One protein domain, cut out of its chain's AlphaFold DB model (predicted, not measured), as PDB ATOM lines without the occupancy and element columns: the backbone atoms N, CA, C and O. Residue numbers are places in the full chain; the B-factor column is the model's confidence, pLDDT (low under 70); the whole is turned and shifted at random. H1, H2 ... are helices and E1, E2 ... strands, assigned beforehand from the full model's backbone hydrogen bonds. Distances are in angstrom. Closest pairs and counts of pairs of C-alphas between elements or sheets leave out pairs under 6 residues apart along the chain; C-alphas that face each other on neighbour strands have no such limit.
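AT A GLANCE: This is residues 99 to 206 of the 286 residues of an uncharacterized protein of viral metagenome (UniProt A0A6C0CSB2). A long, twisted antiparallel sheet, E1 E2 E3, has two short helices, H1 and H2, over one face in two layers, and a long loop within residues 143 to 186 lengthens the rod. Of mixed class, with under half of its 108 printed residues in named elements, it is loose: radius of gyration of the C-alphas 18.4 A, spans 67 by 22 by 16 A.

HOW THE PARTS SIT: Start with E1, residues 99 to 111, in a hairpin with E2, residues 117 to 129; N 103 and O 125 are 2.7 A apart. E3, residues 135 to 142, completes the meander, each strand the antiparallel neighbour of the one before; N 126 and O 138 are 2.7 A apart. Next, H1, residues 187 to 193, is on the sheet at a height of 9.0 A; its closest C-alphas to E3 are Ala 187 and Ser 142, 5.7 A. H2, residues 195 to 205, is on it at 8.6 A, along E3 at 27 degrees on the local plane; Glu 202 and Ala 137 are their closest C-alphas, 5.1 A. In both helices every O i to N i+4 pair is within hydrogen-bond range.

IN THESE COORDINATES: Find C-alpha 99 at (402.306, 292.013, 225.553); E1 runs 34.3 A, E2 36.3 A, E3 22.4 A. H2 ends at C-alpha 205, (396.232, 288.717, 237.362).

THE WHOLE: The link from E3 to H1 is long, the printed part has no cut, and no printed residue is under 70 in pLDDT.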
ATOM      1  N   ALA A  99     401.203 292.233 224.626       94.94
ATOM      2  CA  ALA A  99     402.306 292.013 225.553       94.94
ATOM      3  C   ALA A  99     402.838 293.329 226.106       94.94
ATOM      4  O   ALA A  99     402.953 294.314 225.376       94.94
ATOM      5  N   GLY A 100     403.205 293.310 227.387       92.56
ATOM      6  CA  GLY A 100     403.833 294.447 228.053       92.56
ATOM      7  C   GLY A 100     402.902 295.641 228.260       92.56
ATOM      8  O   GLY A 100     403.379 296.773 228.246       92.56
ATOM      9  N   ILE A 101     401.592 295.413 228.404       96.00
ATOM     10  CA  ILE A 101     400.625 296.496 228.612       96.00
ATOM     11  C   ILE A 101     400.775 297.025 230.044       96.00
ATOM     12  O   ILE A 101     400.538 296.261 230.984       96.00
ATOM     13  N   PRO A 102     401.171 298.297 230.240       94.44
ATOM     14  CA  PRO A 102     401.364 298.851 231.568       94.44
ATOM     15  C   PRO A 102     400.023 299.261 232.185       94.44
ATOM     16  O   PRO A 102     399.245 300.007 231.592       94.44
ATOM     17  N   VAL A 103     399.792 298.815 233.410       92.00
ATOM     18  CA  VAL A 103     398.613 299.104 234.222       92.00
ATOM     19  C   VAL A 103     399.095 299.698 235.544       92.00
ATOM     20  O   VAL A 103     399.855 299.048 236.268       92.00
ATOM     21  N   PRO A 104     398.703 300.933 235.890       91.56
ATOM     22  CA  PRO A 104     399.013 301.492 237.196       91.56
ATOM     23  C   PRO A 104     398.416 300.619 238.309       91.56
ATOM     24  O   PRO A 104     397.212 300.377 238.348       91.56
ATOM     25  N   ALA A 105     399.252 300.167 239.240       87.94
ATOM     26  CA  ALA A 105     398.850 299.272 240.329       87.94
ATOM     27  C   ALA A 105     398.941 299.929 241.712       87.94
ATOM     28  O   ALA A 105     398.418 299.398 242.689       87.94
ATOM     29  N   GLY A 106     399.586 301.093 241.813       90.19
ATOM     30  CA  GLY A 106     399.640 301.854 243.053       90.19
ATOM     31  C   GLY A 106     400.767 302.877 243.097       90.19
ATOM     32  O   GLY A 106     401.456 303.142 242.109       90.19
ATOM     33  N   LEU A 107     400.954 303.445 244.286       93.31
ATOM     34  CA  LEU A 107     401.957 304.465 244.562       93.31
ATOM     35  C   LEU A 107     402.521 304.277 245.973       93.31
ATOM     36  O   LEU A 107     401.765 304.107 246.927       93.31
ATOM     37  N   ILE A 108     403.839 304.389 246.119       93.25
ATOM     38  CA  ILE A 108     404.515 304.467 247.416       93.25
ATOM     39  C   ILE A 108     405.034 305.891 247.574       93.25
ATOM     40  O   ILE A 108     405.776 306.386 246.730       93.25
ATOM     41  N   THR A 109     404.634 306.573 248.643       94.38
ATOM     42  CA  THR A 109     405.064 307.954 248.906       94.38
ATOM     43  C   THR A 109     406.154 307.963 249.967       94.38
ATOM     44  O   THR A 109     405.897 307.575 251.106       94.38
ATOM     45  N   ALA A 110     407.345 308.444 249.615       92.88
ATOM     46  CA  ALA A 110     408.400 308.710 250.582       92.88
ATOM     47  C   ALA A 110     408.162 310.074 251.235       92.88
ATOM     48  O   ALA A 110     407.975 311.085 250.549       92.88
ATOM     49  N   LYS A 111     408.164 310.093 252.567       93.06
ATOM     50  CA  LYS A 111     407.985 311.307 253.363       93.06
ATOM     51  C   LYS A 111     409.208 311.575 254.219       93.06
ATOM     52  O   LYS A 111     409.851 310.635 254.678       93.06
ATOM     53  N   ASP A 112     409.494 312.850 254.427       91.88
ATOM     54  CA  ASP A 112     410.548 313.296 255.325       91.88
ATOM     55  C   ASP A 112     410.101 313.226 256.793       91.88
ATOM     56  O   ASP A 112     408.943 312.946 257.118       91.88
ATOM     57  N   THR A 113     411.037 313.522 257.685       86.81
ATOM     58  CA  THR A 113     410.850 313.637 259.134       86.81
ATOM     59  C   THR A 113     409.796 314.678 259.532       86.81
ATOM     60  O   THR A 113     409.140 314.513 260.559       86.81
ATOM     61  N   ASP A 114     409.571 315.705 258.707       87.50
ATOM     62  CA  ASP A 114     408.516 316.714 258.879       87.50
ATOM     63  C   ASP A 114     407.179 316.337 258.202       87.50
ATOM     64  O   ASP A 114     406.245 317.140 258.157       87.50
ATOM     65  N   ALA A 115     407.079 315.103 257.696       87.38
ATOM     66  CA  ALA A 115     405.962 314.540 256.938       87.38
ATOM     67  C   ALA A 115     405.697 315.164 255.553       87.38
ATOM     68  O   ALA A 115     404.704 314.792 254.908       87.38
ATOM     69  N   SER A 116     406.567 316.051 255.063       90.25
ATOM     70  CA  SER A 116     406.525 316.516 253.674       90.25
ATOM     71  C   SER A 116     406.846 315.372 252.705       90.25
ATOM     72  O   SER A 116     407.565 314.430 253.036       90.25
ATOM     73  N   THR A 117     406.273 315.410 251.502       92.56
ATOM     74  CA  THR A 117     406.568 314.413 250.467       92.56
ATOM     75  C   THR A 117     407.892 314.745 249.792       92.56
ATOM     76  O   THR A 117     408.037 315.823 249.221       92.56
ATOM     77  N   ILE A 118     408.815 313.786 249.801       93.19
ATOM     78  CA  ILE A 118     410.109 313.885 249.116       93.19
ATOM     79  C   ILE A 118     409.969 313.383 247.681       93.19
ATOM     80  O   ILE A 118     410.367 314.048 246.727       93.19
ATOM     81  N   SER A 119     409.404 312.186 247.526       93.31
ATOM     82  CA  SER A 119     409.232 311.541 246.230       93.31
ATOM     83  C   SER A 119     408.092 310.527 246.256       93.31
ATOM     84  O   SER A 119     407.526 310.192 247.303       93.31
ATOM     85  N   THR A 120     407.753 310.031 245.073       93.62
ATOM     86  CA  THR A 120     406.767 308.976 244.884       93.62
ATOM     87  C   THR A 120     407.326 307.913 243.951       93.62
ATOM     88  O   THR A 120     407.867 308.245 242.896       93.62
ATOM     89  N   PHE A 121     407.141 306.648 244.309       94.50
ATOM     90  CA  PHE A 121     407.478 305.495 243.486       94.50
ATOM     91  C   PHE A 121     406.193 304.907 242.907       94.50
ATOM     92  O   PHE A 121     405.264 304.583 243.648       94.50
ATOM     93  N   ALA A 122     406.132 304.786 241.586       93.50
ATOM     94  CA  ALA A 122     405.005 304.193 240.886       93.50
ATOM     95  C   ALA A 122     405.113 302.668 240.911       93.50
ATOM     96  O   ALA A 122     406.156 302.107 240.559       93.50
ATOM     97  N   VAL A 123     404.018 302.005 241.277       92.62
ATOM     98  CA  VAL A 123     403.864 300.557 241.136       92.62
ATOM     99  C   VAL A 123     403.120 300.303 239.829       92.62
ATOM    100  O   VAL A 123     402.001 300.785 239.648       92.62
ATOM    101  N   THR A 124     403.748 299.586 238.902       93.56
ATOM    102  CA  THR A 124     403.174 299.262 237.587       93.56
ATOM    103  C   THR A 124     403.083 297.756 237.429       93.56
ATOM    104  O   THR A 124     404.064 297.050 237.658       93.56
ATOM    105  N   LEU A 125     401.916 297.279 237.016       93.56
ATOM    106  CA  LEU A 125     401.685 295.914 236.577       93.56
ATOM    107  C   LEU A 125     401.810 295.869 235.053       93.56
ATOM    108  O   LEU A 125     401.198 296.664 234.353       93.56
ATOM    109  N   SER A 126     402.607 294.957 234.523       96.25
ATOM    110  CA  SER A 126     402.757 294.719 233.093       96.25
ATOM    111  C   SER A 126     402.009 293.443 232.730       96.25
ATOM    112  O   SER A 126     402.397 292.356 233.160       96.25
ATOM    113  N   LEU A 127     400.954 293.570 231.929       95.50
ATOM    114  CA  LEU A 127     400.114 292.450 231.514       95.50
ATOM    115  C   LEU A 127     400.479 291.938 230.123       95.50
ATOM    116  O   LEU A 127     400.814 292.702 229.216       95.50
ATOM    117  N   THR A 128     400.393 290.623 229.956       96.62
ATOM    118  CA  THR A 128     400.568 289.941 228.672       96.62
ATOM    119  C   THR A 128     399.454 288.922 228.480       96.62
ATOM    120  O   THR A 128     399.341 287.970 229.244       96.62
ATOM    121  N   ALA A 129     398.643 289.119 227.445       95.00
ATOM    122  CA  ALA A 129     397.617 288.184 227.007       95.00
ATOM    123  C   ALA A 129     398.157 287.352 225.837       95.00
ATOM    124  O   ALA A 129     398.560 287.895 224.804       95.00
ATOM    125  N   SER A 130     398.186 286.031 225.997       95.38
ATOM    126  CA  SER A 130     398.638 285.098 224.967       95.38
ATOM    127  C   SER A 130     397.532 284.787 223.960       95.38
ATOM    128  O   SER A 130     396.341 284.891 224.251       95.38
ATOM    129  N   ASP A 131     397.926 284.317 222.778       93.25
ATOM    130  CA  ASP A 131     396.980 283.839 221.766       93.25
ATOM    131  C   ASP A 131     396.305 282.510 222.151       93.25
ATOM    132  O   ASP A 131     395.368 282.082 221.486       93.25
ATOM    133  N   GLN A 132     396.725 281.885 223.252       92.62
ATOM    134  CA  GLN A 132     396.086 280.703 223.832       92.62
ATOM    135  C   GLN A 132     395.104 281.048 224.956       92.62
ATOM    136  O   GLN A 132     394.525 280.152 225.564       92.62
ATOM    137  N   GLY A 133     394.898 282.339 225.233       88.19
ATOM    138  CA  GLY A 133     393.953 282.797 226.246       88.19
ATOM    139  C   GLY A 133     394.515 282.755 227.663       88.19
ATOM    140  O   GLY A 133     393.738 282.780 228.606       88.19
ATOM    141  N   ALA A 134     395.837 282.705 227.832       93.00
ATOM    142  CA  ALA A 134     396.465 282.899 229.137       93.00
ATOM    143  C   ALA A 134     396.772 284.386 229.357       93.00
ATOM    144  O   ALA A 134     397.234 285.063 228.440       93.00
ATOM    145  N   LEU A 135     396.571 284.876 230.577       94.31
ATOM    146  CA  LEU A 135     397.013 286.192 231.029       94.31
ATOM    147  C   LEU A 135     398.162 285.998 232.014       94.31
ATOM    148  O   LEU A 135     398.040 285.225 232.963       94.31
ATOM    149  N   SER A 136     399.273 286.689 231.803       95.88
ATOM    150  CA  SER A 136     400.370 286.759 232.764       95.88
ATOM    151  C   SER A 136     400.629 288.197 233.175       95.88
ATOM    152  O   SER A 136     400.361 289.140 232.423       95.88
ATOM    153  N   ALA A 137     401.155 288.354 234.385       94.62
ATOM    154  CA  ALA A 137     401.408 289.646 234.987       94.62
ATOM    155  C   ALA A 137     402.811 289.696 235.600       94.62
ATOM    156  O   ALA A 137     403.300 288.697 236.123       94.62
ATOM    157  N   SER A 138     403.444 290.865 235.545       95.94
ATOM    158  CA  SER A 138     404.660 291.172 236.302       95.94
ATOM    159  C   SER A 138     404.557 292.561 236.919       95.94
ATOM    160  O   SER A 138     404.168 293.514 236.250       95.94
ATOM    161  N   ALA A 139     404.873 292.692 238.200       93.50
ATOM    162  CA  ALA A 139     404.765 293.938 238.941       93.50
ATOM    163  C   ALA A 139     406.156 294.518 239.210       93.50
ATOM    164  O   ALA A 139     407.100 293.816 239.567       93.50
ATOM    165  N   ALA A 140     406.287 295.832 239.058       94.50
ATOM    166  CA  ALA A 140     407.534 296.535 239.314       94.50
ATOM    167  C   ALA A 140     407.285 297.860 240.031       94.50
ATOM    168  O   ALA A 140     406.291 298.548 239.788       94.50
ATOM    169  N   ILE A 141     408.234 298.232 240.889       94.44
ATOM    170  CA  ILE A 141     408.296 299.548 241.520       94.44
ATOM    171  C   ILE A 141     409.340 300.365 240.764       94.44
ATOM    172  O   ILE A 141     410.456 299.908 240.533       94.44
ATOM    173  N   SER A 142     408.973 301.578 240.366       95.00
ATOM    174  CA  SER A 142     409.839 302.488 239.621       95.00
ATOM    175  C   SER A 142     409.770 303.897 240.198       95.00
ATOM    176  O   SER A 142     408.753 304.312 240.748       95.00
ATOM    177  N   GLY A 143     410.865 304.641 240.098       93.31
ATOM    178  CA  GLY A 143     410.971 305.994 240.632       93.31
ATOM    179  C   GLY A 143     412.426 306.386 240.842       93.31
ATOM    180  O   GLY A 143     413.310 305.532 240.815       93.31
ATOM    181  N   ALA A 144     412.665 307.681 241.024       93.19
ATOM    182  CA  ALA A 144     413.970 308.178 241.433       93.19
ATOM    183  C   ALA A 144     414.182 307.949 242.936       93.19
ATOM    184  O   ALA A 144     413.218 307.952 243.704       93.19
ATOM    185  N   ASP A 145     415.442 307.797 243.341       94.56
ATOM    186  CA  ASP A 145     415.806 307.645 244.747       94.56
ATOM    187  C   ASP A 145     415.288 308.824 245.582       94.56
ATOM    188  O   ASP A 145     415.383 309.991 245.189       94.56
ATOM    189  N   ALA A 146     414.730 308.513 246.750       95.00
ATOM    190  CA  ALA A 146     414.303 309.504 247.725       95.00
ATOM    191  C   ALA A 146     415.448 309.752 248.701       95.00
ATOM    192  O   ALA A 146     415.886 308.822 249.375       95.00
ATOM    193  N   VAL A 147     415.905 310.995 248.817       95.31
ATOM    194  CA  VAL A 147     416.903 311.385 249.818       95.31
ATOM    195  C   VAL A 147     416.218 312.274 250.845       95.31
ATOM    196  O   VAL A 147     415.596 313.266 250.469       95.31
ATOM    197  N   SER A 148     416.292 311.912 252.127       93.75
ATOM    198  CA  SER A 148     415.743 312.748 253.198       93.75
ATOM    199  C   SER A 148     416.478 314.083 253.273       93.75
ATOM    200  O   SER A 148     417.674 314.167 252.973       93.75
ATOM    201  N   SER A 149     415.800 315.122 253.754       90.00
ATOM    202  CA  SER A 149     416.472 316.356 254.144       90.00
ATOM    203  C   SER A 149     417.517 316.059 255.217       90.00
ATOM    204  O   SER A 149     417.357 315.158 256.046       90.00
ATOM    205  N   ALA A 150     418.607 316.823 255.193       89.00
ATOM    206  CA  ALA A 150     419.623 316.725 256.226       89.00
ATOM    207  C   ALA A 150     419.023 317.148 257.569       89.00
ATOM    208  O   ALA A 150     418.524 318.267 257.718       89.00
ATOM    209  N   THR A 151     419.084 316.254 258.552       89.31
ATOM    210  CA  THR A 151     418.722 316.587 259.928       89.31
ATOM    211  C   THR A 151     419.796 317.487 260.523       89.31
ATOM    212  O   THR A 151     420.987 317.257 260.327       89.31
ATOM    213  N   ALA A 152     419.378 318.529 261.243       90.38
ATOM    214  CA  ALA A 152     420.314 319.402 261.934       90.38
ATOM    215  C   ALA A 152     421.094 318.612 262.999       90.38
ATOM    216  O   ALA A 152     420.493 317.944 263.848       90.38
ATOM    217  N   GLU A 153     422.421 318.723 262.942       90.62
ATOM    218  CA  GLU A 153     423.337 318.109 263.899       90.62
ATOM    219  C   GLU A 153     423.097 318.657 265.310       90.62
ATOM    220  O   GLU A 153     422.948 319.866 265.529       90.62
ATOM    221  N   ASN A 154     423.083 317.756 266.282       91.75
ATOM    222  CA  ASN A 154     423.022 318.054 267.696       91.75
ATOM    223  C   ASN A 154     424.214 317.402 268.393       91.75
ATOM    224  O   ASN A 154     424.170 316.228 268.733       91.75
ATOM    225  N   LEU A 155     425.214 318.222 268.720       91.06
ATOM    226  CA  LEU A 155     426.475 317.814 269.356       91.06
ATOM    227  C   LEU A 155     426.330 317.081 270.706       91.06
ATOM    228  O   LEU A 155     427.330 316.650 271.278       91.06
ATOM    229  N   LEU A 156     425.121 317.008 271.270       92.81
ATOM    230  CA  LEU A 156     424.835 316.323 272.531       92.81
ATOM    231  C   LEU A 156     424.220 314.927 272.346       92.81
ATOM    232  O   LEU A 156     424.089 314.208 273.337       92.81
ATOM    233  N   ASN A 157     423.835 314.549 271.126       91.31
ATOM    234  CA  ASN A 157     423.144 313.299 270.824       91.31
ATOM    235  C   ASN A 157     423.863 312.558 269.695       91.31
ATOM    236  O   ASN A 157     424.319 313.195 268.760       91.31
ATOM    237  N   ALA A 158     423.852 311.226 269.736       91.75
ATOM    238  CA  ALA A 158     424.042 310.430 268.527       91.75
ATOM    239  C   ALA A 158     422.706 310.364 267.765       91.75
ATOM    240  O   ALA A 158     421.649 310.147 268.374       91.75
ATOM    241  N   GLN A 159     422.729 310.590 266.454       92.56
ATOM    242  CA  GLN A 159     421.539 310.728 265.612       92.56
ATOM    243  C   GLN A 159     421.597 309.795 264.405       92.56
ATOM    244  O   GLN A 159     422.574 309.771 263.671       92.56
ATOM    245  N   VAL A 160     420.504 309.075 264.138       93.25
ATOM    246  CA  VAL A 160     420.367 308.248 262.931       93.25
ATOM    247  C   VAL A 160     419.032 308.536 262.259       93.25
ATOM    248  O   VAL A 160     417.972 308.399 262.871       93.25
ATOM    249  N   VAL A 161     419.091 308.914 260.985       92.44
ATOM    250  CA  VAL A 161     417.941 309.083 260.097       92.44
ATOM    251  C   VAL A 161     417.788 307.830 259.245       92.44
ATOM    252  O   VAL A 161     418.739 307.372 258.616       92.44
ATOM    253  N   GLN A 162     416.574 307.285 259.199       92.50
ATOM    254  CA  GLN A 162     416.241 306.117 258.392       92.50
ATOM    255  C   GLN A 162     414.787 306.194 257.919       92.50
ATOM    256  O   GLN A 162     413.903 306.633 258.656       92.50
ATOM    257  N   PHE A 163     414.521 305.714 256.703       91.25
ATOM    258  CA  PHE A 163     413.155 305.476 256.243       91.25
ATOM    259  C   PHE A 163     412.551 304.243 256.927       91.25
ATOM    260  O   PHE A 163     413.081 303.134 256.823       91.25
ATOM    261  N   MET A 164     411.402 304.425 257.578       89.50
ATOM    262  CA  MET A 164     410.638 303.340 258.201       89.50
ATOM    263  C   MET A 164     409.782 302.615 257.153       89.50
ATOM    264  O   MET A 164     408.616 302.944 256.938       89.50
ATOM    265  N   LYS A 165     410.394 301.646 256.477       83.81
ATOM    266  CA  LYS A 165     409.758 300.703 255.540       83.81
ATOM    267  C   LYS A 165     409.225 299.456 256.278       83.81
ATOM    268  O   LYS A 165     409.632 299.245 257.420       83.81
ATOM    269  N   PRO A 166     408.322 298.636 255.699       79.31
ATOM    270  CA  PRO A 166     407.673 297.532 256.422       79.31
ATOM    271  C   PRO A 166     408.636 296.536 257.081       79.31
ATOM    272  O   PRO A 166     408.330 296.015 258.152       79.31
ATOM    273  N   SER A 167     409.801 296.286 256.467       79.12
ATOM    274  CA  SER A 167     410.818 295.379 257.011       79.12
ATOM    275  C   SER A 167     411.773 296.049 258.010       79.12
ATOM    276  O   SER A 167     412.518 295.358 258.709       79.12
ATOM    277  N   ALA A 168     411.782 297.383 258.083       86.56
ATOM    278  CA  ALA A 168     412.717 298.119 258.919       86.56
ATOM    279  C   ALA A 168     412.323 298.052 260.396       86.56
ATOM    280  O   ALA A 168     411.182 298.303 260.784       86.56
ATOM    281  N   SER A 169     413.313 297.784 261.242       87.69
ATOM    282  CA  SER A 169     413.227 297.999 262.681       87.69
ATOM    283  C   SER A 169     413.817 299.357 263.047       87.69
ATOM    284  O   SER A 169     414.690 299.878 262.355       87.69
ATOM    285  N   ALA A 170     413.349 299.925 264.161       88.06
ATOM    286  CA  ALA A 170     413.966 301.122 264.713       88.06
ATOM    287  C   ALA A 170     415.456 300.842 265.014       88.06
ATOM    288  O   ALA A 170     415.754 299.819 265.646       88.06
ATOM    289  N   PRO A 171     416.384 301.717 264.587       88.94
ATOM    290  CA  PRO A 171     417.800 301.525 264.852       88.94
ATOM    291  C   PRO A 171     418.075 301.631 266.356       88.94
ATOM    292  O   PRO A 171     417.464 302.432 267.067       88.94
ATOM    293  N   SER A 172     419.010 300.822 266.854       90.88
ATOM    294  CA  SER A 172     419.572 301.023 268.190       90.88
ATOM    295  C   SER A 172     420.693 302.049 268.072       90.88
ATOM    296  O   SER A 172     421.620 301.823 267.304       90.88
ATOM    297  N   VAL A 173     420.578 303.162 268.799       92.38
ATOM    298  CA  VAL A 173     421.557 304.256 268.781       92.38
ATOM    299  C   VAL A 173     422.171 304.393 270.173       92.38
ATOM    300  O   VAL A 173     421.473 304.678 271.151       92.38
ATOM    301  N   GLY A 174     423.469 304.128 270.273       92.50
ATOM    302  CA  GLY A 174     424.293 304.296 271.462       92.50
ATOM    303  C   GLY A 174     424.894 305.699 271.558       92.50
ATOM    304  O   GLY A 174     425.058 306.399 270.570       92.50
ATOM    305  N   ALA A 175     425.278 306.109 272.769       92.06
ATOM    306  CA  ALA A 175     425.814 307.453 273.029       92.06
ATOM    307  C   ALA A 175     427.165 307.761 272.347       92.06
ATOM    308  O   ALA A 175     427.647 308.885 272.438       92.06
ATOM    309  N   SER A 176     427.801 306.762 271.731       91.00
ATOM    310  CA  SER A 176     429.081 306.875 271.026       91.00
ATOM    311  C   SER A 176     428.975 306.565 269.533       91.00
ATOM    312  O   SER A 176     430.012 306.424 268.892       91.00
ATOM    313  N   ASP A 177     427.763 306.359 269.015       93.38
ATOM    314  CA  ASP A 177     427.568 306.046 267.602       93.38
ATOM    315  C   ASP A 177     427.766 307.304 266.749       93.38
ATOM    316  O   ASP A 177     427.475 308.415 267.194       93.38
ATOM    317  N   ASP A 178     428.267 307.115 265.529       91.50
ATOM    318  CA  ASP A 178     428.430 308.200 264.564       91.50
ATOM    319  C   ASP A 178     427.066 308.704 264.065       91.50
ATOM    320  O   ASP A 178     426.120 307.928 263.890       91.50
ATOM    321  N   ASP A 179     426.991 310.000 263.759       92.62
ATOM    322  CA  ASP A 179     425.779 310.608 263.223       92.62
ATOM    323  C   ASP A 179     425.525 310.210 261.760       92.62
ATOM    324  O   ASP A 179     426.364 310.377 260.871       92.62
ATOM    325  N   VAL A 180     424.300 309.766 261.486       93.19
ATOM    326  CA  VAL A 180     423.753 309.544 260.145       93.19
ATOM    327  C   VAL A 180     422.600 310.522 259.941       93.19
ATOM    328  O   VAL A 180     421.462 310.257 260.319       93.19
ATOM    329  N   LEU A 181     422.894 311.678 259.347       93.81
ATOM    330  CA  LEU A 181     421.951 312.804 259.258       93.81
ATOM    331  C   LEU A 181     421.065 312.795 258.001       93.81
ATOM    332  O   LEU A 181     420.211 313.669 257.847       93.81
ATOM    333  N   THR A 182     421.258 311.828 257.104       94.19
ATOM    334  CA  THR A 182     420.485 311.659 255.863       94.19
ATOM    335  C   THR A 182     420.245 310.184 255.576       94.19
ATOM    336  O   THR A 182     421.130 309.364 255.814       94.19
ATOM    337  N   ALA A 183     419.109 309.862 254.963       94.50
ATOM    338  CA  ALA A 183     418.800 308.531 254.451       94.50
ATOM    339  C   ALA A 183     418.503 308.574 252.948       94.50
ATOM    340  O   ALA A 183     417.992 309.570 252.440       94.50
ATOM    341  N   THR A 184     418.793 307.480 252.244       95.25
ATOM    342  CA  THR A 184     418.369 307.258 250.853       95.25
ATOM    343  C   THR A 184     417.455 306.039 250.806       95.25
ATOM    344  O   THR A 184     417.743 305.040 251.459       95.25
ATOM    345  N   LEU A 185     416.358 306.134 250.062       94.81
ATOM    346  CA  LEU A 185     415.437 305.039 249.774       94.81
ATOM    347  C   LEU A 185     415.366 304.842 248.264       94.81
ATOM    348  O   LEU A 185     415.057 305.780 247.528       94.81
ATOM    349  N   THR A 186     415.621 303.620 247.816       95.94
ATOM    350  CA  THR A 186     415.647 303.263 246.392       95.94
ATOM    351  C   THR A 186     414.452 302.392 246.000       95.94
ATOM    352  O   THR A 186     413.854 301.700 246.830       95.94
ATOM    353  N   ALA A 187     414.124 302.355 244.705       94.62
ATOM    354  CA  ALA A 187     413.084 301.459 244.191       94.62
ATOM    355  C   ALA A 187     413.430 299.974 244.420       94.62
ATOM    356  O   ALA A 187     412.545 299.181 244.727       94.62
ATOM    357  N   ALA A 188     414.713 299.603 244.330       94.62
ATOM    358  CA  ALA A 188     415.167 298.226 244.532       94.62
ATOM    359  C   ALA A 188     414.953 297.747 245.976       94.62
ATOM    360  O   ALA A 188     414.515 296.618 246.199       94.62
ATOM    361  N   GLU A 189     415.216 298.612 246.959       93.69
ATOM    362  CA  GLU A 189     414.914 298.311 248.359       93.69
ATOM    363  C   GLU A 189     413.414 298.137 248.586       93.69
ATOM    364  O   GLU A 189     413.013 297.193 249.261       93.69
ATOM    365  N   LEU A 190     412.586 299.003 247.991       94.44
ATOM    366  CA  LEU A 190     411.130 298.872 248.064       94.44
ATOM    367  C   LEU A 190     410.642 297.582 247.397       94.44
ATOM    368  O   LEU A 190     409.772 296.914 247.944       94.44
ATOM    369  N   SER A 191     411.213 297.187 246.256       93.12
ATOM    370  CA  SER A 191     410.873 295.919 245.597       93.12
ATOM    371  C   SER A 191     411.197 294.707 246.461       93.12
ATOM    372  O   SER A 191     410.435 293.746 246.453       93.12
ATOM    373  N   SER A 192     412.295 294.746 247.222       92.31
ATOM    374  CA  SER A 192     412.620 293.675 248.169       92.31
ATOM    375  C   SER A 192     411.654 293.647 249.352       92.31
ATOM    376  O   SER A 192     411.254 292.571 249.786       92.31
ATOM    377  N   ASP A 193     411.288 294.815 249.877       91.88
ATOM    378  CA  ASP A 193     410.416 294.939 251.048       91.88
ATOM    379  C   ASP A 193     408.962 294.557 250.763       91.88
ATOM    380  O   ASP A 193     408.321 293.948 251.611       91.88
ATOM    381  N   TYR A 194     408.460 294.889 249.571       93.44
ATOM    382  CA  TYR A 194     407.091 294.604 249.126       93.44
ATOM    383  C   TYR A 194     407.000 293.361 248.228       93.44
ATOM    384  O   TYR A 194     406.031 293.194 247.487       93.44
ATOM    385  N   ALA A 195     408.011 292.488 248.243       91.50
ATOM    386  CA  ALA A 195     408.076 291.341 247.338       91.50
ATOM    387  C   ALA A 195     406.853 290.411 247.462       91.50
ATOM    388  O   ALA A 195     406.363 289.902 246.454       91.50
ATOM    389  N   SER A 196     406.332 290.210 248.677       89.06
ATOM    390  CA  SER A 196     405.123 289.411 248.912       89.06
ATOM    391  C   SER A 196     403.875 290.028 248.291       89.06
ATOM    392  O   SER A 196     403.070 289.323 247.688       89.06
ATOM    393  N   GLU A 197     403.709 291.338 248.428       91.69
ATOM    394  CA  GLU A 197     402.575 292.095 247.918       91.69
ATOM    395  C   GLU A 197     402.612 292.148 246.393       91.69
ATOM    396  O   GLU A 197     401.591 291.912 245.753       91.69
ATOM    397  N   LEU A 198     403.791 292.378 245.808       89.31
ATOM    398  CA  LEU A 198     403.985 292.331 244.358       89.31
ATOM    399  C   LEU A 198     403.635 290.943 243.808       89.31
ATOM    400  O   LEU A 198     402.839 290.851 242.879       89.31
ATOM    401  N   ALA A 199     404.130 289.868 244.432       88.94
ATOM    402  CA  ALA A 199     403.807 288.499 244.027       88.94
ATOM    403  C   ALA A 199     402.310 288.172 244.177       88.94
ATOM    404  O   ALA A 199     401.742 287.460 243.350       88.94
ATOM    405  N   ALA A 200     401.648 288.696 245.213       85.31
ATOM    406  CA  ALA A 200     400.209 288.524 245.397       85.31
ATOM    407  C   ALA A 200     399.400 289.234 244.299       85.31
ATOM    408  O   ALA A 200     398.448 288.653 243.775       85.31
ATOM    409  N   ILE A 201     399.797 290.454 243.913       86.12
ATOM    410  CA  ILE A 201     399.179 291.178 242.792       86.12
ATOM    411  C   ILE A 201     399.418 290.414 241.485       86.12
ATOM    412  O   ILE A 201     398.474 290.175 240.740       86.12
ATOM    413  N   GLU A 202     400.644 289.964 241.212       91.38
ATOM    414  CA  GLU A 202     400.953 289.164 240.019       91.38
ATOM    415  C   GLU A 202     400.103 287.891 239.936       91.38
ATOM    416  O   GLU A 202     399.555 287.577 238.877       91.38
ATOM    417  N   ALA A 203     399.951 287.175 241.052       84.75
ATOM    418  CA  ALA A 203     399.150 285.958 241.117       84.75
ATOM    419  C   ALA A 203     397.663 286.219 240.840       84.75
ATOM    420  O   ALA A 203     397.023 285.407 240.176       84.75
ATOM    421  N   ALA A 204     397.119 287.353 241.295       85.94
ATOM    422  CA  ALA A 204     395.722 287.721 241.060       85.94
ATOM    423  C   ALA A 204     395.404 287.962 239.573       85.94
ATOM    424  O   ALA A 204     394.293 287.679 239.128       85.94
ATOM    425  N   TYR A 205     396.382 288.438 238.796       88.81
ATOM    426  CA  TYR A 205     396.232 288.717 237.362       88.81
ATOM    427  C   TYR A 205     396.871 287.655 236.457       88.81
ATOM    428  O   TYR A 205     396.845 287.782 235.233       88.81
ATOM    429  N   THR A 206     397.424 286.588 237.038       90.56
ATOM    430  CA  THR A 206     397.935 285.444 236.283       90.56
ATOM    431  C   THR A 206     396.835 284.401 236.140       90.56
ATOM    432  O   THR A 206     396.543 283.635 237.056       90.56
TER     433      THR A 206